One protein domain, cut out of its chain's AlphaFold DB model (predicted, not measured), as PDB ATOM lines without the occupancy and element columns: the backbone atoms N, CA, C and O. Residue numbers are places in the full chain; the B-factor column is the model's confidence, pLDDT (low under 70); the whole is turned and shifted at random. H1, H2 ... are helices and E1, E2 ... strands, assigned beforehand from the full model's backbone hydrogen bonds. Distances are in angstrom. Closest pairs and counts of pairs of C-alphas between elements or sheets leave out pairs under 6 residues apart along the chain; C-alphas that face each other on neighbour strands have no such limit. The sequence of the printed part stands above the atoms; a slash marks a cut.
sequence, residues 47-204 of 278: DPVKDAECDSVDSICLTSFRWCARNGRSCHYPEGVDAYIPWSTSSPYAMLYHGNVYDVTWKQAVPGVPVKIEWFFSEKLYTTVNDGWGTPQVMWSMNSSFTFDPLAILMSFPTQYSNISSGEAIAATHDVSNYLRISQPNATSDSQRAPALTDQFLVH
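This is residues 47 to 204 of the 278 residues of an uncharacterized protein of Magnaporthe oryzae (strain Y34) (UniProt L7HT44). Little regular structure: loops gather about a small antiparallel sheet, E4 E3 E6, with helices H2 and H3 together at one end and H1 far from them. Residues 127 to 132 stick out. The 158 residues hold H1 E1 E2 E3 E4 E5 H2 H3 E6 E7, mixed in class, with 49 residues in named elements. The whole is compact, radius of gyration of the C-alphas 15.8 A, spanning 42 by 39 by 34 A.

H1, residues 48 to 52, touches no helix. E1, 94 to 97, is parallel to E7, 201 to 204, with N 96 and O 202 2.8 A apart. E2, 102 to 104, is antiparallel to E5, 146 to 148, with N 148 and O 102 at 2.7 A. E3, 116 to 121, makes a hairpin with E4, 137 to 143, with N 119 and O 140 at 2.9 A; E6, 179 to 183, is its other antiparallel neighbour, with N 118 and O 181 at 2.9 A. H2, 150 to 154, only grazes this sheet and touches H3, 166 to 172; their closest C-alphas, Leu 154 and Ser 166, are 5.6 A apart. In H1, H2 and H3 every O i to N i+4 pair is within hydrogen-bond range.

H1 begins at C-alpha 48 (78.658, 36.114, -28.497); E4 is 17.7 A long, E3 16.6 A; E7 ends at C-alpha 204 (77.733, 27.499, -2.680).

The printed part has no cut. H1 to E1 is a long link of 41 residues. Confidence is under 70 at residues 47 to 53, 72 and 125 to 134.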
ATOM      1  N   ASP A  47      76.034  32.468 -28.241       57.38
ATOM      2  CA  ASP A  47      76.526  33.216 -27.084       57.38
ATOM      3  C   ASP A  47      77.756  34.030 -27.524       57.38
ATOM      4  O   ASP A  47      78.871  33.496 -27.556       57.38
ATOM      5  N   PRO A  48      77.582  35.306 -27.924       50.41
ATOM      6  CA  PRO A  48      78.658  36.114 -28.497       50.41
ATOM      7  C   PRO A  48      79.861  36.276 -27.556       50.41
ATOM      8  O   PRO A  48      80.960  36.553 -28.033       50.41
ATOM      9  N   VAL A  49      79.677  36.091 -26.241       58.03
ATOM     10  CA  VAL A  49      80.741  36.224 -25.232       58.03
ATOM     11  C   VAL A  49      81.794  35.124 -25.383       58.03
ATOM     12  O   VAL A  49      82.987  35.390 -25.254       58.03
ATOM     13  N   LYS A  50      81.375  33.894 -25.699       62.00
ATOM     14  CA  LYS A  50      82.271  32.726 -25.748       62.00
ATOM     15  C   LYS A  50      83.099  32.635 -27.026       62.00
ATOM     16  O   LYS A  50      84.170  32.032 -27.005       62.00
ATOM     17  N   ASP A  51      82.614  33.214 -28.120       57.69
ATOM     18  CA  ASP A  51      83.266  33.085 -29.425       57.69
ATOM     19  C   ASP A  51      84.083  34.323 -29.823       57.69
ATOM     20  O   ASP A  51      85.164  34.151 -30.379       57.69
ATOM     21  N   ALA A  52      83.655  35.549 -29.490       62.22
ATOM     22  CA  ALA A  52      84.370  36.765 -29.907       62.22
ATOM     23  C   ALA A  52      85.699  37.003 -29.159       62.22
ATOM     24  O   ALA A  52      86.569  37.722 -29.639       62.22
ATOM     25  N   GLU A  53      85.878  36.424 -27.968       67.12
ATOM     26  CA  GLU A  53      87.099  36.626 -27.171       67.12
ATOM     27  C   GLU A  53      88.234  35.651 -27.514       67.12
ATOM     28  O   GLU A  53      89.365  35.839 -27.060       67.12
ATOM     29  N   CYS A  54      87.961  34.640 -28.344       77.50
ATOM     30  CA  CYS A  54      88.928  33.614 -28.731       77.50
ATOM     31  C   CYS A  54      89.647  33.894 -30.056       77.50
ATOM     32  O   CYS A  54      90.198  32.972 -30.648       77.50
ATOM     33  N   ASP A  55      89.693  35.137 -30.529       75.69
ATOM     34  CA  ASP A  55      90.315  35.454 -31.823       75.69
ATOM     35  C   ASP A  55      91.855  35.481 -31.780       75.69
ATOM     36  O   ASP A  55      92.514  35.376 -32.816       75.69
ATOM     37  N   SER A  56      92.461  35.599 -30.592       78.75
ATOM     38  CA  SER A  56      93.923  35.639 -30.463       78.75
ATOM     39  C   SER A  56      94.549  34.268 -30.699       78.75
ATOM     40  O   SER A  56      94.248  33.306 -30.005       78.75
ATOM     41  N   VAL A  57      95.504  34.192 -31.624       81.25
ATOM     42  CA  VAL A  57      96.265  32.968 -31.898       81.25
ATOM     43  C   VAL A  57      97.455  32.767 -30.963       81.25
ATOM     44  O   VAL A  57      98.182  31.809 -31.182       81.25
ATOM     45  N   ASP A  58      97.653  33.589 -29.930       83.94
ATOM     46  CA  ASP A  58      98.843  33.529 -29.058       83.94
ATOM     47  C   ASP A  58      98.528  33.088 -27.617       83.94
ATOM     48  O   ASP A  58      99.430  32.855 -26.809       83.94
ATOM     49  N   SER A  59      97.252  32.902 -27.278       86.56
ATOM     50  CA  SER A  59      96.824  32.394 -25.970       86.56
ATOM     51  C   SER A  59      96.060  31.079 -26.090       86.56
ATOM     52  O   SER A  59      95.533  30.742 -27.147       86.56
ATOM     53  N   ILE A  60      95.990  30.326 -24.991       89.56
ATOM     54  CA  ILE A  60      94.935  29.320 -24.842       89.56
ATOM     55  C   ILE A  60      93.646  30.107 -24.621       89.56
ATOM     56  O   ILE A  60      93.656  31.088 -23.877       89.56
ATOM     57  N   CYS A  61      92.544  29.706 -25.249       89.00
ATOM     58  CA  CYS A  61      91.270  30.380 -25.034       89.00
ATOM     59  C   CYS A  61      90.301  29.509 -24.246       89.00
ATOM     60  O   CYS A  61      89.943  28.419 -24.680       89.00
ATOM     61  N   LEU A  62      89.844  30.012 -23.102       88.31
ATOM     62  CA  LEU A  62      88.743  29.429 -22.340       88.31
ATOM     63  C   LEU A  62      87.413  29.710 -23.042       88.31
ATOM     64  O   LEU A  62      87.097  30.860 -23.320       88.31
ATOM     65  N   THR A  63      86.637  28.656 -23.285       86.25
ATOM     66  CA  THR A  63      85.288  28.743 -23.884       86.25
ATOM     67  C   THR A  63      84.170  28.474 -22.876       86.25
ATOM     68  O   THR A  63      83.008  28.778 -23.131       86.25
ATOM     69  N   SER A  64      84.525  27.930 -21.715       87.31
ATOM     70  CA  SER A  64      83.679  27.782 -20.530       87.31
ATOM     71  C   SER A  64      84.118  28.760 -19.434       87.31
ATOM     72  O   SER A  64      85.231  29.283 -19.493       87.31
ATOM     73  N   PHE A  65      83.298  28.947 -18.391       88.12
ATOM     74  CA  PHE A  65      83.624  29.814 -17.244       88.12
ATOM     75  C   PHE A  65      83.966  31.265 -17.641       88.12
ATOM     76  O   PHE A  65      84.810  31.936 -17.043       88.12
ATOM     77  N   ARG A  66      83.295  31.715 -18.700       86.81
ATOM     78  CA  ARG A  66      83.236  33.087 -19.186       86.81
ATOM     79  C   ARG A  66      81.786  33.504 -19.126       86.81
ATOM     80  O   ARG A  66      80.946  32.864 -19.759       86.81
ATOM     81  N   TRP A  67      81.516  34.520 -18.329       86.50
ATOM     82  CA  TRP A  67      80.171  34.975 -18.028       86.50
ATOM     83  C   TRP A  67      79.916  36.302 -18.703       86.50
ATOM     84  O   TRP A  67      78.842  36.491 -19.253       86.50
ATOM     85  N   CYS A  68      80.889  37.210 -18.709       83.50
ATOM     86  CA  CYS A  68      80.685  38.564 -19.206       83.50
ATOM     87  C   CYS A  68      81.593  38.878 -20.384       83.50
ATOM     88  O   CYS A  68      82.767  38.523 -20.391       83.50
ATOM     89  N   ALA A  69      81.067  39.634 -21.347       80.06
ATOM     90  CA  ALA A  69      81.914  40.275 -22.346       80.06
ATOM     91  C   ALA A  69      82.921  41.214 -21.660       80.06
ATOM     92  O   ALA A  69      82.577  41.879 -20.680       80.06
ATOM     93  N   ARG A  70      84.120  41.387 -22.229       73.38
ATOM     94  CA  ARG A  70      85.151  42.319 -21.707       73.38
ATOM     95  C   ARG A  70      84.693  43.760 -21.485       73.38
ATOM     96  O   ARG A  70      85.327  44.496 -20.735       73.38
ATOM     97  N   ASN A  71      83.619  44.191 -22.144       73.06
ATOM     98  CA  ASN A  71      83.033  45.512 -21.924       73.06
ATOM     99  C   ASN A  71      82.216  45.611 -20.615       73.06
ATOM    100  O   ASN A  71      81.772  46.706 -20.275       73.06
ATOM    101  N   GLY A  72      81.997  44.491 -19.914       68.12
ATOM    102  CA  GLY A  72      81.266  44.375 -18.651       68.12
ATOM    103  C   GLY A  72      79.756  44.619 -18.749       68.12
ATOM    104  O   GLY A  72      79.098  44.761 -17.723       68.12
ATOM    105  N   ARG A  73      79.192  44.737 -19.960       72.12
ATOM    106  CA  ARG A  73      77.801  45.193 -20.157       72.12
ATOM    107  C   ARG A  73      76.784  44.072 -20.307       72.12
ATOM    108  O   ARG A  73      75.603  44.308 -20.074       72.12
ATOM    109  N   SER A  74      77.224  42.895 -20.730       81.25
ATOM    110  CA  SER A  74      76.350  41.754 -20.983       81.25
ATOM    111  C   SER A  74      76.985  40.500 -20.414       81.25
ATOM    112  O   SER A  74      78.031  40.063 -20.907       81.25
ATOM    113  N   CYS A  75      76.344  39.959 -19.384       85.44
ATOM    114  CA  CYS A  75      76.699  38.685 -18.795       85.44
ATOM    115  C   CYS A  75      75.640  37.627 -19.115       85.44
ATOM    116  O   CYS A  75      74.439  37.903 -19.064       85.44
ATOM    117  N   HIS A  76      76.096  36.422 -19.436       86.38
ATOM    118  CA  HIS A  76      75.289  35.249 -19.722       86.38
ATOM    119  C   HIS A  76      75.794  34.081 -18.877       86.38
ATOM    120  O   HIS A  76      76.983  33.759 -18.879       86.38
ATOM    121  N   TYR A  77      74.876  33.437 -18.160       87.38
ATOM    122  CA  TYR A  77      75.175  32.292 -17.308       87.38
ATOM    123  C   TYR A  77      74.496  31.050 -17.899       87.38
ATOM    124  O   TYR A  77      73.328  31.128 -18.289       87.38
ATOM    125  N   PRO A  78      75.220  29.930 -18.055       87.44
ATOM    126  CA  PRO A  78      74.638  28.675 -18.509       87.44
ATOM    127  C   PRO A  78      73.736  28.067 -17.430       87.44
ATOM    128  O   PRO A  78      73.727  28.499 -16.281       87.44
ATOM    129  N   GLU A  79      73.002  27.019 -17.797       88.00
ATOM    130  CA  GLU A  79      72.203  26.251 -16.843       88.00
ATOM    131  C   GLU A  79      73.061  25.732 -15.672       88.00
ATOM    132  O   GLU A  79      74.190  25.278 -15.867       88.00
ATOM    133  N   GLY A  80      72.529  25.825 -14.448       89.94
ATOM    134  CA  GLY A  80      73.233  25.434 -13.219       89.94
ATOM    135  C   GLY A  80      74.257  26.459 -12.710       89.94
ATOM    136  O   GLY A  80      75.008  26.151 -11.780       89.94
ATOM    137  N   VAL A  81      74.303  27.651 -13.313       92.19
ATOM    138  CA  VAL A  81      75.113  28.795 -12.881       92.19
ATOM    139  C   VAL A  81      74.226  30.033 -12.798       92.19
ATOM    140  O   VAL A  81      73.500  30.342 -13.739       92.19
ATOM    141  N   ASP A  82      74.335  30.776 -11.703       91.94
ATOM    142  CA  ASP A  82      73.574  32.008 -11.487       91.94
ATOM    143  C   ASP A  82      74.491  33.229 -11.361       91.94
ATOM    144  O   ASP A  82      75.683  33.122 -11.071       91.94
ATOM    145  N   ALA A  83      73.939  34.425 -11.549       91.12
ATOM    146  CA  ALA A  83      74.634  35.653 -11.182       91.12
ATOM    147  C   ALA A  83      74.764  35.741  -9.653       91.12
ATOM    148  O   ALA A  83      73.790  35.499  -8.938       91.12
ATOM    149  N   TYR A  84      75.919  36.183  -9.138       87.75
ATOM    150  CA  TYR A  84      76.057  36.474  -7.702       87.75
ATOM    151  C   TYR A  84      75.007  37.485  -7.211       87.75
ATOM    152  O   TYR A  84      74.486  37.373  -6.103       87.75
ATOM    153  N   ILE A  85      74.677  38.460  -8.064       84.38
ATOM    154  CA  ILE A  85      73.602  39.426  -7.852       84.38
ATOM    155  C   ILE A  85      72.459  39.056  -8.810       84.38
ATOM    156  O   ILE A  85      72.539  39.416  -9.987       84.38
ATOM    157  N   PRO A  86      71.391  38.377  -8.344       75.50
ATOM    158  CA  PRO A  86      70.378  37.770  -9.217       75.50
ATOM    159  C   PRO A  86      69.680  38.736 -10.185       75.50
ATOM    160  O   PRO A  86      69.252  38.337 -11.260       75.50
ATOM    161  N   TRP A  87      69.572  40.018  -9.828       73.56
ATOM    162  CA  TRP A  87      68.930  41.051 -10.654       73.56
ATOM    163  C   TRP A  87      69.908  41.849 -11.531       73.56
ATOM    164  O   TRP A  87      69.497  42.787 -12.214       73.56
ATOM    165  N   SER A  88      71.206  41.536 -11.498       77.75
ATOM    166  CA  SER A  88      72.230  42.266 -12.244       77.75
ATOM    167  C   SER A  88      72.784  41.423 -13.385       77.75
ATOM    168  O   SER A  88      73.512  40.459 -13.177       77.75
ATOM    169  N   THR A  89      72.535  41.864 -14.617       72.81
ATOM    170  CA  THR A  89      73.148  41.296 -15.830       72.81
ATOM    171  C   THR A  89      74.561  41.828 -16.094       72.81
ATOM    172  O   THR A  89      75.105  41.616 -17.174       72.81
ATOM    173  N   SER A  90      75.127  42.577 -15.144       78.19
ATOM    174  CA  SER A  90      76.449  43.206 -15.235       78.19
ATOM    175  C   SER A  90      77.421  42.704 -14.166       78.19
ATOM    176  O   SER A  90      78.514  43.250 -14.037       78.19
ATOM    177  N   SER A  91      77.026  41.721 -13.350       80.69
ATOM    178  CA  SER A  91      77.896  41.158 -12.317       80.69
ATOM    179  C   SER A  91      78.938  40.232 -12.957       80.69
ATOM    180  O   SER A  91      78.560  39.191 -13.482       80.69
ATOM    181  N   PRO A  92      80.250  40.505 -12.869       80.44
ATOM    182  CA  PRO A  92      81.266  39.590 -13.398       80.44
ATOM    183  C   PRO A  92      81.405  38.293 -12.592       80.44
ATOM    184  O   PRO A  92      82.116  37.385 -13.010       80.44
ATOM    185  N   TYR A  93      80.723  38.206 -11.450       89.88
ATOM    186  CA  TYR A  93      80.787  37.080 -10.529       89.88
ATOM    187  C   TYR A  93      79.645  36.102 -10.780       89.88
ATOM    188  O   TYR A  93      78.470  36.488 -10.708       89.88
ATOM    189  N   ALA A  94      80.002  34.846 -11.027       92.69
ATOM    190  CA  ALA A  94      79.058  33.738 -11.097       92.69
ATOM    191  C   ALA A  94      78.982  32.957  -9.787       92.69
ATOM    192  O   ALA A  94      79.956  32.867  -9.040       92.69
ATOM    193  N   MET A  95      77.826  32.348  -9.562       94.69
ATOM    194  CA  MET A  95      77.520  31.443  -8.472       94.69
ATOM    195  C   MET A  95      77.407  30.025  -9.009       94.69
ATOM    196  O   MET A  95      76.548  29.727  -9.837       94.69
ATOM    197  N   LEU A  96      78.314  29.172  -8.549       96.19
ATOM    198  CA  LEU A  96      78.311  27.741  -8.797       96.19
ATOM    199  C   LEU A  96      77.802  27.020  -7.555       96.19
ATOM    200  O   LEU A  96      77.863  27.546  -6.442       96.19
ATOM    201  N   TYR A  97      77.339  25.790  -7.740       96.50
ATOM    202  CA  TYR A  97      76.697  25.017  -6.690       96.50
ATOM    203  C   TYR A  97      77.343  23.645  -6.514       96.50
ATOM    204  O   TYR A  97      77.716  22.968  -7.473       96.50
ATOM    205  N   HIS A  98      77.461  23.215  -5.261       94.69
ATOM    206  CA  HIS A  98      77.793  21.847  -4.897       94.69
ATOM    207  C   HIS A  98      76.729  20.899  -5.445       94.69
ATOM    208  O   HIS A  98      75.536  21.157  -5.299       94.69
ATOM    209  N   GLY A  99      77.165  19.770  -6.000       90.12
ATOM    210  CA  GLY A  99      76.277  18.777  -6.609       90.12
ATOM    211  C   GLY A  99      76.052  18.987  -8.106       90.12
ATOM    212  O   GLY A  99      75.568  18.069  -8.763       90.12
ATOM    213  N   ASN A 100      76.470  20.135  -8.650       95.00
ATOM    214  CA  ASN A 100      76.543  20.362 -10.086       95.00
ATOM    215  C   ASN A 100      77.950  20.073 -10.613       95.00
ATOM    216  O   ASN A 100      78.956  20.188  -9.909       95.00
ATOM    217  N   VAL A 101      77.993  19.683 -11.881       95.00
ATOM    218  CA  VAL A 101      79.187  19.227 -12.581       95.00
ATOM    219  C   VAL A 101      79.337  20.086 -13.832       95.00
ATOM    220  O   VAL A 101      78.415  20.172 -14.641       95.00
ATOM    221  N   TYR A 102      80.480  20.755 -13.971       93.31
ATOM    222  CA  TYR A 102      80.678  21.811 -14.962       93.31
ATOM    223  C   TYR A 102      81.780  21.449 -15.956       93.31
ATOM    224  O   TYR A 102      82.925  21.213 -15.572       93.31
ATOM    225  N   ASP A 103      81.471  21.458 -17.248       91.50
ATOM    226  CA  ASP A 103      82.477  21.188 -18.274       91.50
ATOM    227  C   ASP A 103      83.450  22.363 -18.424       91.50
ATOM    228  O   ASP A 103      83.051  23.508 -18.663       91.50
ATOM    229  N   VAL A 104      84.749  22.067 -18.311       91.00
ATOM    230  CA  VAL A 104      85.815  23.037 -18.565       91.00
ATOM    231  C   VAL A 104      86.340  22.818 -19.980       91.00
ATOM    232  O   VAL A 104      87.026  21.836 -20.259       91.00
ATOM    233  N   THR A 105      86.031  23.741 -20.887       90.56
ATOM    234  CA  THR A 105      86.360  23.645 -22.311       90.56
ATOM    235  C   THR A 105      87.242  24.799 -22.769       90.56
ATOM    236  O   THR A 105      87.055  25.966 -22.404       90.56
ATOM    237  N   TRP A 106      88.193  24.498 -23.649       90.81
ATOM    238  CA  TRP A 106      89.120  25.476 -24.211       90.81
ATOM    239  C   TRP A 106      89.427  25.193 -25.685       90.81
ATOM    240  O   TRP A 106      89.263  24.079 -26.183       90.81
ATOM    241  N   LYS A 107      89.910  26.223 -26.379       90.06
ATOM    242  CA  LYS A 107      90.402  26.204 -27.758       90.06
ATOM    243  C   LYS A 107      91.876  26.633 -27.782       90.06
ATOM    244  O   LYS A 107      92.403  27.144 -26.795       90.06
ATOM    245  N   GLN A 108      92.536  26.421 -28.923       90.88
ATOM    246  CA  GLN A 108      93.903  26.904 -29.210       90.88
ATOM    247  C   GLN A 108      95.012  26.350 -28.297       90.88
ATOM    248  O   GLN A 108      96.116  26.892 -28.253       90.88
ATOM    249  N   ALA A 109      94.746  25.244 -27.600       91.19
ATOM    250  CA  ALA A 109      95.793  24.473 -26.946       91.19
ATOM    251  C   ALA A 109      96.699  23.811 -27.996       91.19
ATOM    252  O   ALA A 109      96.221  23.310 -29.016       91.19
ATOM    253  N   VAL A 110      98.004  23.778 -27.727       92.25
ATOM    254  CA  VAL A 110      98.993  23.081 -28.552       92.25
ATOM    255  C   VAL A 110      98.662  21.582 -28.565       92.25
ATOM    256  O   VAL A 110      98.617  20.972 -27.489       92.25
ATOM    257  N   PRO A 111      98.422  20.967 -29.738       91.12
ATOM    258  CA  PRO A 111      98.107  19.546 -29.826       91.12
ATOM    259  C   PRO A 111      99.224  18.671 -29.245       91.12
ATOM    260  O   PRO A 111     100.404  18.930 -29.464       91.12
ATOM    261  N   GLY A 112      98.854  17.621 -28.509       90.38
ATOM    262  CA  GLY A 112      99.806  16.678 -27.909       90.38
ATOM    263  C   GLY A 112     100.500  17.167 -26.632       90.38
ATOM    264  O   GLY A 112     101.150  16.364 -25.965       90.38
ATOM    265  N   VAL A 113     100.332  18.435 -26.239       92.19
ATOM    266  CA  VAL A 113     100.844  18.959 -24.965       92.19
ATOM    267  C   VAL A 113      99.726  18.923 -23.913       92.19
ATOM    268  O   VAL A 113      98.669  19.523 -24.131       92.19
ATOM    269  N   PRO A 114      99.916  18.259 -22.758       93.31
ATOM    270  CA  PRO A 114      98.912  18.242 -21.701       93.31
ATOM    271  C   PRO A 114      98.583  19.645 -21.196       93.31
ATOM    272  O   PRO A 114      99.468  20.469 -20.963       93.31
ATOM    273  N   VAL A 115      97.294  19.893 -21.002       93.75
ATOM    274  CA  VAL A 115      96.788  21.133 -20.419       93.75
ATOM    275  C   VAL A 115      96.764  20.997 -18.905       93.75
ATOM    276  O   VAL A 115      96.192  20.042 -18.388       93.75
ATOM    277  N   LYS A 116      97.392  21.941 -18.208       95.25
ATOM    278  CA  LYS A 116      97.381  22.055 -16.754       95.25
ATOM    279  C   LYS A 116      96.243  22.978 -16.334       95.25
ATOM    280  O   LYS A 116      96.178  24.119 -16.796       95.25
ATOM    281  N   ILE A 117      95.391  22.488 -15.443       95.06
ATOM    282  CA  ILE A 117      94.299  23.243 -14.832       95.06
ATOM    283  C   ILE A 117      94.649  23.445 -13.364       95.06
ATOM    284  O   ILE A 117      95.113  22.522 -12.691       95.06
ATOM    285  N   GLU A 118      94.469  24.662 -12.876       95.88
ATOM    286  CA  GLU A 118      94.732  25.051 -11.495       95.88
ATOM    287  C   GLU A 118      93.545  25.844 -10.961       95.88
ATOM    288  O   GLU A 118      93.046  26.736 -11.646       95.88
ATOM    289  N   TRP A 119      93.111  25.538  -9.742       96.75
ATOM    290  CA  TRP A 119      92.068  26.295  -9.057       96.75
ATOM    291  C   TRP A 119      92.693  27.170  -7.980       96.75
ATOM    292  O   TRP A 119      93.430  26.684  -7.114       96.75
ATOM    293  N   PHE A 120      92.407  28.464  -8.076       95.38
ATOM    294  CA  PHE A 120      92.862  29.485  -7.158       95.38
ATOM    295  C   PHE A 120      91.728  29.961  -6.270       95.38
ATOM    296  O   PHE A 120      90.654  30.276  -6.779       95.38
ATOM    297  N   PHE A 121      91.999  30.066  -4.971       93.56
ATOM    298  CA  PHE A 121      91.158  30.768  -4.006       93.56
ATOM    299  C   PHE A 121      91.986  31.208  -2.792       93.56
ATOM    300  O   PHE A 121      93.134  30.787  -2.620       93.56
ATOM    301  N   SER A 122      91.441  32.126  -1.991       87.31
ATOM    302  CA  SER A 122      92.086  32.607  -0.765       87.31
ATOM    303  C   SER A 122      91.843  31.630   0.381       87.31
ATOM    304  O   SER A 122      90.702  31.345   0.711       87.31
ATOM    305  N   GLU A 123      92.899  31.173   1.054       81.19
ATOM    306  CA  GLU A 123      92.775  30.433   2.323       81.19
ATOM    307  C   GLU A 123      92.141  31.290   3.434       81.19
ATOM    308  O   GLU A 123      91.485  30.784   4.343       81.19
ATOM    309  N   LYS A 124      92.313  32.615   3.366       76.06
ATOM    310  CA  LYS A 124      91.761  33.532   4.362       76.06
ATOM    311  C   LYS A 124      90.296  33.819   4.047       76.06
ATOM    312  O   LYS A 124      90.013  34.522   3.081       76.06
ATOM    313  N   LEU A 125      89.408  33.353   4.928       64.56
ATOM    314  CA  LEU A 125      87.967  33.662   4.930       64.56
ATOM    315  C   LEU A 125      87.674  35.153   5.138       64.56
ATOM    316  O   LEU A 125      86.668  35.669   4.664       64.56
ATOM    317  N   TYR A 126      88.557  35.840   5.867       58.28
ATOM    318  CA  TYR A 126      88.453  37.262   6.158       58.28
ATOM    319  C   TYR A 126      89.843  37.871   6.081       58.28
ATOM    320  O   TYR A 126      90.712  37.598   6.911       58.28
ATOM    321  N   THR A 127      90.071  38.715   5.086       52.44
ATOM    322  CA  THR A 127      91.181  39.656   5.147       52.44
ATOM    323  C   THR A 127      90.750  40.787   6.057       52.44
ATOM    324  O   THR A 127      89.704  41.402   5.832       52.44
ATOM    325  N   THR A 128      91.525  41.077   7.101       51.12
ATOM    326  CA  THR A 128      91.320  42.347   7.798       51.12
ATOM    327  C   THR A 128      91.523  43.467   6.775       51.12
ATOM    328  O   THR A 128      92.305  43.310   5.839       51.12
ATOM    329  N   VAL A 129      90.810  44.591   6.905       55.38
ATOM    330  CA  VAL A 129      90.850  45.710   5.931       55.38
ATOM    331  C   VAL A 129      92.289  46.175   5.625       55.38
ATOM    332  O   VAL A 129      92.551  46.736   4.566       55.38
ATOM    333  N   ASN A 130      93.231  45.883   6.525       56.91
ATOM    334  CA  ASN A 130      94.643  46.229   6.412       56.91
ATOM    335  C   ASN A 130      95.495  45.220   5.620       56.91
ATOM    336  O   ASN A 130      96.578  45.589   5.176       56.91
ATOM    337  N   ASP A 131      95.037  43.980   5.424       57.53
ATOM    338  CA  ASP A 131      95.831  42.919   4.783       57.53
ATOM    339  C   ASP A 131      95.696  42.894   3.251       57.53
ATOM    340  O   ASP A 131      96.390  42.129   2.579       57.53
ATOM    341  N   GLY A 132      94.817  43.735   2.692       58.59
ATOM    342  CA  GLY A 132      94.422  43.666   1.286       58.59
ATOM    343  C   GLY A 132      93.645  42.384   0.968       58.59
ATOM    344  O   GLY A 132      93.576  41.459   1.773       58.59
ATOM    345  N   TRP A 133      93.038  42.316  -0.218       56.34
ATOM    346  CA  TRP A 133      92.474  41.059  -0.716       56.34
ATOM    347  C   TRP A 133      93.618  40.043  -0.828       56.34
ATOM    348  O   TRP A 133      94.605  40.304  -1.518       56.34
ATOM    349  N   GLY A 134      93.528  38.926  -0.105       60.97
ATOM    350  CA  GLY A 134      94.571  37.910  -0.072       60.97
ATOM    351  C   GLY A 134      94.858  37.448  -1.493       60.97
ATOM    352  O   GLY A 134      93.929  37.175  -2.247       60.97
ATOM    353  N   THR A 135      96.131  37.401  -1.887       73.69
ATOM    354  CA  THR A 135      96.506  36.933  -3.224       73.69
ATOM    355  C   THR A 135      96.089  35.469  -3.363       73.69
ATOM    356  O   THR A 135      96.636  34.642  -2.622       73.69
ATOM    357  N   PRO A 136      95.153  35.128  -4.268       80.44
ATOM    358  CA  PRO A 136      94.713  33.751  -4.443       80.44
ATOM    359  C   PRO A 136      95.907  32.864  -4.789       80.44
ATOM    360  O   PRO A 136      96.765  33.255  -5.586       80.44
ATOM    361  N   GLN A 137      95.978  31.687  -4.176       88.19
ATOM    362  CA  GLN A 137      97.079  30.740  -4.362       88.19
ATOM    363  C   GLN A 137      96.585  29.509  -5.110       88.19
ATOM    364  O   GLN A 137      95.385  29.265  -5.159       88.19
ATOM    365  N   VAL A 138      97.493  28.730  -5.704       92.12
ATOM    366  CA  VAL A 138      97.117  27.432  -6.281       92.12
ATOM    367  C   VAL A 138      96.716  26.522  -5.129       92.12
ATOM    368  O   VAL A 138      97.565  26.166  -4.320       92.12
ATOM    369  N   MET A 139      95.452  26.122  -5.074       88.69
ATOM    370  CA  MET A 139      94.948  25.232  -4.022       88.69
ATOM    371  C   MET A 139      94.798  23.797  -4.527       88.69
ATOM    372  O   MET A 139      94.902  22.834  -3.768       88.69
ATOM    373  N   TRP A 140      94.591  23.645  -5.835       93.19
ATOM    374  CA  TRP A 140      94.415  22.359  -6.496       93.19
ATOM    375  C   TRP A 140      94.905  22.417  -7.948       93.19
ATOM    376  O   TRP A 140      94.841  23.473  -8.584       93.19
ATOM    377  N   SER A 141      95.394  21.293  -8.485       89.00
ATOM    378  CA  SER A 141      95.828  21.202  -9.882       89.00
ATOM    379  C   SER A 141      95.701  19.798 -10.472       89.00
ATOM    380  O   SER A 141      95.928  18.810  -9.774       89.00
ATOM    381  N   MET A 142      95.427  19.722 -11.779       91.06
ATOM    382  CA  MET A 142      95.463  18.486 -12.563       91.06
ATOM    383  C   MET A 142      95.920  18.705 -14.013       91.06
ATOM    384  O   MET A 142      96.053  19.840 -14.473       91.06
ATOM    385  N   ASN A 143      96.085  17.602 -14.751       85.69
ATOM    386  CA  ASN A 143      96.413  17.594 -16.178       85.69
ATOM    387  C   ASN A 143      95.272  16.977 -17.006       85.69
ATOM    388  O   ASN A 143      94.701  15.983 -16.569       85.69
ATOM    389  N   SER A 144      95.059  17.470 -18.234       83.56
ATOM    390  CA  SER A 144      94.133  16.980 -19.284       83.56
ATOM    391  C   SER A 144      92.654  17.403 -19.165       83.56
ATOM    392  O   SER A 144      92.342  18.334 -18.428       83.56
ATOM    393  N   SER A 145      91.770  16.815 -19.990       73.75
ATOM    394  CA  SER A 145      90.334  17.139 -20.059       73.75
ATOM    395  C   SER A 145      89.675  16.953 -18.701       73.75
ATOM    396  O   SER A 145      89.872  15.912 -18.071       73.75
ATOM    397  N   PHE A 146      88.889  17.936 -18.274       83.62
ATOM    398  CA  PHE A 146      88.342  17.950 -16.930       83.62
ATOM    399  C   PHE A 146      86.903  18.420 -16.884       83.62
ATOM    400  O   PHE A 146      86.524  19.394 -17.535       83.62
ATOM    401  N   THR A 147      86.157  17.762 -16.012       91.25
ATOM    402  CA  THR A 147      84.857  18.216 -15.571       91.25
ATOM    403  C   THR A 147      84.982  18.674 -14.124       91.25
ATOM    404  O   THR A 147      85.399  17.913 -13.254       91.25
ATOM    405  N   PHE A 148      84.671  19.940 -13.878       94.50
ATOM    406  CA  PHE A 148      84.779  20.580 -12.578       94.50
ATOM    407  C   PHE A 148      83.578  20.203 -11.710       94.50
ATOM    408  O   PHE A 148      82.480  20.722 -11.895       94.50
ATOM    409  N   ASP A 149      83.805  19.293 -10.767       96.06
ATOM    410  CA  ASP A 149      82.915  19.020  -9.637       96.06
ATOM    411  C   ASP A 149      83.520  19.690  -8.390       96.06
ATOM    412  O   ASP A 149      84.477  19.155  -7.812       96.06
ATOM    413  N   PRO A 150      83.018  20.874  -7.982       95.88
ATOM    414  CA  PRO A 150      83.610  21.623  -6.883       95.88
ATOM    415  C   PRO A 150      83.650  20.802  -5.593       95.88
ATOM    416  O   PRO A 150      84.662  20.800  -4.897       95.88
ATOM    417  N   LEU A 151      82.575  20.071  -5.280       96.44
ATOM    418  CA  LEU A 151      82.477  19.342  -4.021       96.44
ATOM    419  C   LEU A 151      83.431  18.147  -4.009       96.44
ATOM    420  O   LEU A 151      84.139  17.956  -3.022       96.44
ATOM    421  N   ALA A 152      83.504  17.372  -5.093       96.19
ATOM    422  CA  ALA A 152      84.438  16.249  -5.173       96.19
ATOM    423  C   ALA A 152      85.900  16.706  -5.018       96.19
ATOM    424  O   ALA A 152      86.679  16.058  -4.316       96.19
ATOM    425  N   ILE A 153      86.262  17.849  -5.615       95.69
ATOM    426  CA  ILE A 153      87.595  18.443  -5.458       95.69
ATOM    427  C   ILE A 153      87.821  18.891  -4.012       95.69
ATOM    428  O   ILE A 153      88.845  18.551  -3.423       95.69
ATOM    429  N   LEU A 154      86.878  19.623  -3.416       96.31
ATOM    430  CA  LEU A 154      87.013  20.148  -2.053       96.31
ATOM    431  C   LEU A 154      87.090  19.036  -1.000       96.31
ATOM    432  O   LEU A 154      87.826  19.153  -0.022       96.31
ATOM    433  N   MET A 155      86.414  17.911  -1.233       96.75
ATOM    434  CA  MET A 155      86.499  16.721  -0.381       96.75
ATOM    435  C   MET A 155      87.843  15.983  -0.493       96.75
ATOM    436  O   MET A 155      88.132  15.139   0.353       96.75
ATOM    437  N   SER A 156      88.674  16.302  -1.493       95.88
ATOM    438  CA  SER A 156      90.028  15.747  -1.634       95.88
ATOM    439  C   SER A 156      91.096  16.491  -0.822       95.88
ATOM    440  O   SER A 156      92.243  16.054  -0.803       95.88
ATOM    441  N   PHE A 157      90.737  17.595  -0.154       95.50
ATOM    442  CA  PHE A 157      91.656  18.338   0.709       95.50
ATOM    443  C   PHE A 157      91.939  17.580   2.023       95.50
ATOM    444  O   PHE A 157      91.029  16.951   2.573       95.50
ATOM    445  N   PRO A 158      93.169  17.659   2.566       94.75
ATOM    446  CA  PRO A 158      94.283  18.500   2.116       94.75
ATOM    447  C   PRO A 158      94.936  17.998   0.820       94.75
ATOM    448  O   PRO A 158      94.936  16.806   0.521       94.75
ATOM    449  N   THR A 159      95.515  18.919   0.051       93.19
ATOM    450  CA  THR A 159      96.188  18.616  -1.221       93.19
ATOM    451  C   THR A 159      97.699  18.798  -1.080       93.19
ATOM    452  O   THR A 159      98.204  19.313  -0.086       93.19
ATOM    453  N   GLN A 160      98.461  18.443  -2.117       92.12
ATOM    454  CA  GLN A 160      99.899  18.745  -2.164       92.12
ATOM    455  C   GLN A 160     100.223  20.252  -2.202       92.12
ATOM    456  O   GLN A 160     101.381  20.624  -2.034       92.12
ATOM    457  N   TYR A 161      99.229  21.110  -2.462       90.50
ATOM    458  CA  TYR A 161      99.406  22.561  -2.568       90.50
ATOM    459  C   TYR A 161      98.930  23.318  -1.330       90.50
ATOM    460  O   TYR A 161      99.374  24.437  -1.098       90.50
ATOM    461  N   SER A 162      98.039  22.722  -0.537       90.19
ATOM    462  CA  SER A 162      97.474  23.368   0.640       90.19
ATOM    463  C   SER A 162      97.155  22.354   1.729       90.19
ATOM    464  O   SER A 162      96.595  21.289   1.464       90.19
ATOM    465  N   ASN A 163      97.488  22.719   2.966       92.12
ATOM    466  CA  ASN A 163      97.265  21.896   4.152       92.12
ATOM    467  C   ASN A 163      95.935  22.205   4.863       92.12
ATOM    468  O   ASN A 163      95.729  21.765   5.993       92.12
ATOM    469  N   ILE A 164      95.048  22.983   4.238       93.44
ATOM    470  CA  ILE A 164      93.729  23.263   4.808       93.44
ATOM    471  C   ILE A 164      92.854  22.011   4.800       93.44
ATOM    472  O   ILE A 164      92.958  21.156   3.916       93.44
ATOM    473  N   SER A 165      91.963  21.918   5.779       95.81
ATOM    474  CA  SER A 165      90.938  20.879   5.808       95.81
ATOM    475  C   SER A 165      89.904  21.077   4.695       95.81
ATOM    476  O   SER A 165      89.714  22.181   4.181       95.81
ATOM    477  N   SER A 166      89.168  20.018   4.353       96.00
ATOM    478  CA  SER A 166      88.048  20.108   3.407       96.00
ATOM    479  C   SER A 166      86.982  21.116   3.846       96.00
ATOM    480  O   SER A 166      86.461  21.856   3.018       96.00
ATOM    481  N   GLY A 167      86.692  21.210   5.149       94.69
ATOM    482  CA  GLY A 167      85.746  22.189   5.692       94.69
ATOM    483  C   GLY A 167      86.211  23.637   5.519       94.69
ATOM    484  O   GLY A 167      85.417  24.495   5.134       94.69
ATOM    485  N   GLU A 168      87.498  23.905   5.750       93.50
ATOM    486  CA  GLU A 168      88.097  25.226   5.510       93.50
ATOM    487  C   GLU A 168      88.128  25.565   4.019       93.50
ATOM    488  O   GLU A 168      87.804  26.691   3.651       93.50
ATOM    489  N   ALA A 169      88.437  24.591   3.158       94.06
ATOM    490  CA  ALA A 169      88.398  24.765   1.709       94.06
ATOM    491  C   ALA A 169      86.986  25.121   1.228       94.06
ATOM    492  O   ALA A 169      86.813  26.095   0.499       94.06
ATOM    493  N   ILE A 170      85.964  24.390   1.685       94.81
ATOM    494  CA  ILE A 170      84.561  24.686   1.362       94.81
ATOM    495  C   ILE A 170      84.212  26.117   1.773       94.81
ATOM    496  O   ILE A 170      83.719  26.889   0.953       94.81
ATOM    497  N   ALA A 171      84.525  26.498   3.013       92.25
ATOM    498  CA  ALA A 171      84.247  27.843   3.498       92.25
ATOM    499  C   ALA A 171      84.982  28.921   2.674       92.25
ATOM    500  O   ALA A 171      84.400  29.960   2.371       92.25
ATOM    501  N   ALA A 172      86.233  28.667   2.278       91.75
ATOM    502  CA  ALA A 172      87.054  29.589   1.496       91.75
ATOM    503  C   ALA A 172      86.487  29.852   0.094       91.75
ATOM    504  O   ALA A 172      86.564  30.970  -0.415       91.75
ATOM    505  N   THR A 173      85.853  28.849  -0.515       93.56
ATOM    506  CA  THR A 173      85.265  28.987  -1.856       93.56
ATOM    507  C   THR A 173      83.979  29.812  -1.912       93.56
ATOM    508  O   THR A 173      83.526  30.140  -3.007       93.56
ATOM    509  N   HIS A 174      83.418  30.211  -0.766       92.25
ATOM    510  CA  HIS A 174      82.274  31.127  -0.715       92.25
ATOM    511  C   HIS A 174      82.650  32.584  -1.062       92.25
ATOM    512  O   HIS A 174      81.763  33.418  -1.234       92.25
ATOM    513  N   ASP A 175      83.943  32.916  -1.142       88.19
ATOM    514  CA  ASP A 175      84.418  34.249  -1.522       88.19
ATOM    515  C   ASP A 175      84.444  34.450  -3.051       88.19
ATOM    516  O   ASP A 175      84.586  33.508  -3.820       88.19
ATOM    517  N   VAL A 176      84.366  35.691  -3.530       84.38
ATOM    518  CA  VAL A 176      84.405  36.022  -4.972       84.38
ATOM    519  C   VAL A 176      85.807  35.917  -5.590       84.38
ATOM    520  O   VAL A 176      86.008  36.263  -6.753       84.38
ATOM    521  N   SER A 177      86.810  35.476  -4.829       87.62
ATOM    522  CA  SER A 177      88.200  35.400  -5.281       87.62
ATOM    523  C   SER A 177      88.545  34.122  -6.056       87.62
ATOM    524  O   SER A 177      89.692  33.989  -6.495       87.62
ATOM    525  N   ASN A 178      87.589  33.207  -6.274       94.38
ATOM    526  CA  ASN A 178      87.863  31.977  -7.013       94.38
ATOM    527  C   ASN A 178      88.041  32.236  -8.508       94.38
ATOM    528  O   ASN A 178      87.250  32.945  -9.128       94.38
ATOM    529  N   TYR A 179      89.028  31.574  -9.103       94.38
ATOM    530  CA  TYR A 179      89.140  31.438 -10.553       94.38
ATOM    531  C   TYR A 179      89.928  30.177 -10.917       94.38
ATOM    532  O   TYR A 179      90.734  29.671 -10.131       94.38
ATOM    533  N   LEU A 180      89.728  29.675 -12.135       95.19
ATOM    534  CA  LEU A 180      90.570  28.633 -12.712       95.19
ATOM    535  C   LEU A 180      91.610  29.266 -13.636       95.19
ATOM    536  O   LEU A 180      91.330  30.220 -14.366       95.19
ATOM    537  N   ARG A 181      92.815  28.703 -13.637       94.75
ATOM    538  CA  ARG A 181      93.864  28.996 -14.613       94.75
ATOM    539  C   ARG A 181      94.117  27.769 -15.465       94.75
ATOM    540  O   ARG A 181      94.300  26.673 -14.941       94.75
ATOM    541  N   ILE A 182      94.199  27.978 -16.771       93.69
ATOM    542  CA  ILE A 182      94.566  26.954 -17.741       93.69
ATOM    543  C   ILE A 182      95.877  27.344 -18.416       93.69
ATOM    544  O   ILE A 182      96.038  28.472 -18.882       93.69
ATOM    545  N   SER A 183      96.828  26.414 -18.468       94.44
ATOM    546  CA  SER A 183      98.151  26.639 -19.060       94.44
ATOM    547  C   SER A 183      98.728  25.375 -19.701       94.44
ATOM    548  O   SER A 183      98.278  24.265 -19.433       94.44
ATOM    549  N   GLN A 184      99.746  25.531 -20.549       93.94
ATOM    550  CA  GLN A 184     100.543  24.427 -21.096       93.94
ATOM    551  C   GLN A 184     102.026  24.678 -20.795       93.94
ATOM    552  O   GLN A 184     102.776  25.076 -21.684       93.94
ATOM    553  N   PRO A 185     102.472  24.480 -19.540       91.88
ATOM    554  CA  PRO A 185     103.838  24.822 -19.131       91.88
ATOM    555  C   PRO A 185     104.915  23.998 -19.853       91.88
ATOM    556  O   PRO A 185     106.065  24.414 -19.899       91.88
ATOM    557  N   ASN A 186     104.538  22.853 -20.431       92.00
ATOM    558  CA  ASN A 186     105.437  21.963 -21.169       92.00
ATOM    559  C   ASN A 186     105.451  22.234 -22.685       92.00
ATOM    560  O   ASN A 186     106.040  21.455 -23.433       92.00
ATOM    561  N   ALA A 187     104.773  23.284 -23.161       89.50
ATOM    562  CA  ALA A 187     104.899  23.718 -24.548       89.50
ATOM    563  C   ALA A 187     106.318  24.259 -24.798       89.50
ATOM    564  O   ALA A 187     106.947  24.820 -23.899       89.50
ATOM    565  N   THR A 188     106.839  24.088 -26.014       88.00
ATOM    566  CA  THR A 188     108.136  24.675 -26.382       88.00
ATOM    567  C   THR A 188     108.053  26.198 -26.327       88.00
ATOM    568  O   THR A 188     106.980  26.751 -26.544       88.00
ATOM    569  N   SER A 189     109.173  26.891 -26.091       81.12
ATOM    570  CA  SER A 189     109.191  28.363 -26.003       81.12
ATOM    571  C   SER A 189     108.529  29.042 -27.213       81.12
ATOM    572  O   SER A 189     107.828  30.032 -27.041       81.12
ATOM    573  N   ASP A 190     108.691  28.478 -28.414       78.19
ATOM    574  CA  ASP A 190     108.114  29.014 -29.658       78.19
ATOM    575  C   ASP A 190     106.605  28.743 -29.804       78.19
ATOM    576  O   ASP A 190     105.927  29.384 -30.602       78.19
ATOM    577  N   SER A 191     106.068  27.777 -29.055       80.44
ATOM    578  CA  SER A 191     104.641  27.421 -29.039       80.44
ATOM    579  C   SER A 191     103.954  27.773 -27.719       80.44
ATOM    580  O   SER A 191     102.776  27.457 -27.536       80.44
ATOM    581  N   GLN A 192     104.675  28.420 -26.798       85.19
ATOM    582  CA  GLN A 192     104.178  28.739 -25.474       85.19
ATOM    583  C   GLN A 192     103.037  29.744 -25.588       85.19
ATOM    584  O   GLN A 192     103.215  30.902 -25.957       85.19
ATOM    585  N   ARG A 193     101.842  29.273 -25.249       85.38
ATOM    586  CA  ARG A 193     100.637  30.090 -25.217       85.38
ATOM    587  C   ARG A 193     100.512  30.789 -23.875       85.38
ATOM    588  O   ARG A 193     100.768  30.182 -22.829       85.38
ATOM    589  N   ALA A 194     100.064  32.041 -23.894       89.62
ATOM    590  CA  ALA A 194      99.708  32.736 -22.663       89.62
ATOM    591  C   ALA A 194      98.604  31.958 -21.909       89.62
ATOM    592  O   ALA A 194      97.689  31.420 -22.551       89.62
ATOM    593  N   PRO A 195      98.682  31.866 -20.565       91.88
ATOM    594  CA  PRO A 195      97.683  31.166 -19.771       91.88
ATOM    595  C   PRO A 195      96.332  31.883 -19.837       91.88
ATOM    596  O   PRO A 195      96.264  33.112 -19.882       91.88
ATOM    597  N   ALA A 196      95.258  31.105 -19.784       91.31
ATOM    598  CA  ALA A 196      93.894  31.609 -19.728       91.31
ATOM    599  C   ALA A 196      93.394  31.600 -18.280       91.31
ATOM    600  O   ALA A 196      93.633  30.639 -17.549       91.31
ATOM    601  N   LEU A 197      92.679  32.647 -17.875       91.44
ATOM    602  CA  LEU A 197      92.023  32.749 -16.566       91.44
ATOM    603  C   LEU A 197      90.516  32.761 -16.759       91.44
ATOM    604  O   LEU A 197      90.071  33.408 -17.698       91.44
ATOM    605  N   THR A 198      89.741  32.100 -15.909       91.44
ATOM    606  CA  THR A 198      88.277  32.232 -15.933       91.44
ATOM    607  C   THR A 198      87.837  33.586 -15.400       91.44
ATOM    608  O   THR A 198      88.620  34.310 -14.781       91.44
ATOM    609  N   ASP A 199      86.565  33.908 -15.601       90.38
ATOM    610  CA  ASP A 199      85.927  34.940 -14.794       90.38
ATOM    611  C   ASP A 199      85.830  34.458 -13.339       90.38
ATOM    612  O   ASP A 199      85.929  33.256 -13.050       90.38
ATOM    613  N   GLN A 200      85.685  35.407 -12.420       92.50
ATOM    614  CA  GLN A 200      85.616  35.105 -10.998       92.50
ATOM    615  C   GLN A 200      84.293  34.428 -10.643       92.50
ATOM    616  O   GLN A 200      83.242  34.712 -11.227       92.50
ATOM    617  N   PHE A 201      84.338  33.532  -9.667       94.56
ATOM    618  CA  PHE A 201      83.146  32.855  -9.183       94.56
ATOM    619  C   PHE A 201      83.208  32.575  -7.684       94.56
ATOM    620  O   PHE A 201      84.233  32.761  -7.029       94.56
ATOM    621  N   LEU A 202      82.079  32.133  -7.148       95.31
ATOM    622  CA  LEU A 202      81.954  31.561  -5.814       95.31
ATOM    623  C   LEU A 202      81.202  30.242  -5.910       95.31
ATOM    624  O   LEU A 202      80.436  30.012  -6.848       95.31
ATOM    625  N   VAL A 203      81.453  29.369  -4.945       96.31
ATOM    626  CA  VAL A 203      80.826  28.056  -4.858       96.31
ATOM    627  C   VAL A 203      79.941  28.038  -3.621       96.31
ATOM    628  O   VAL A 203      80.369  28.440  -2.548       96.31
ATOM    629  N   HIS A 204      78.700  27.592  -3.765       95.75
ATOM    630  CA  HIS A 204      77.733  27.499  -2.680       95.75
ATOM    631  C   HIS A 204      77.086  26.119  -2.620       95.75
ATOM    632  O   HIS A 204      77.258  25.276  -3.487       95.75
TER     633      HIS A 204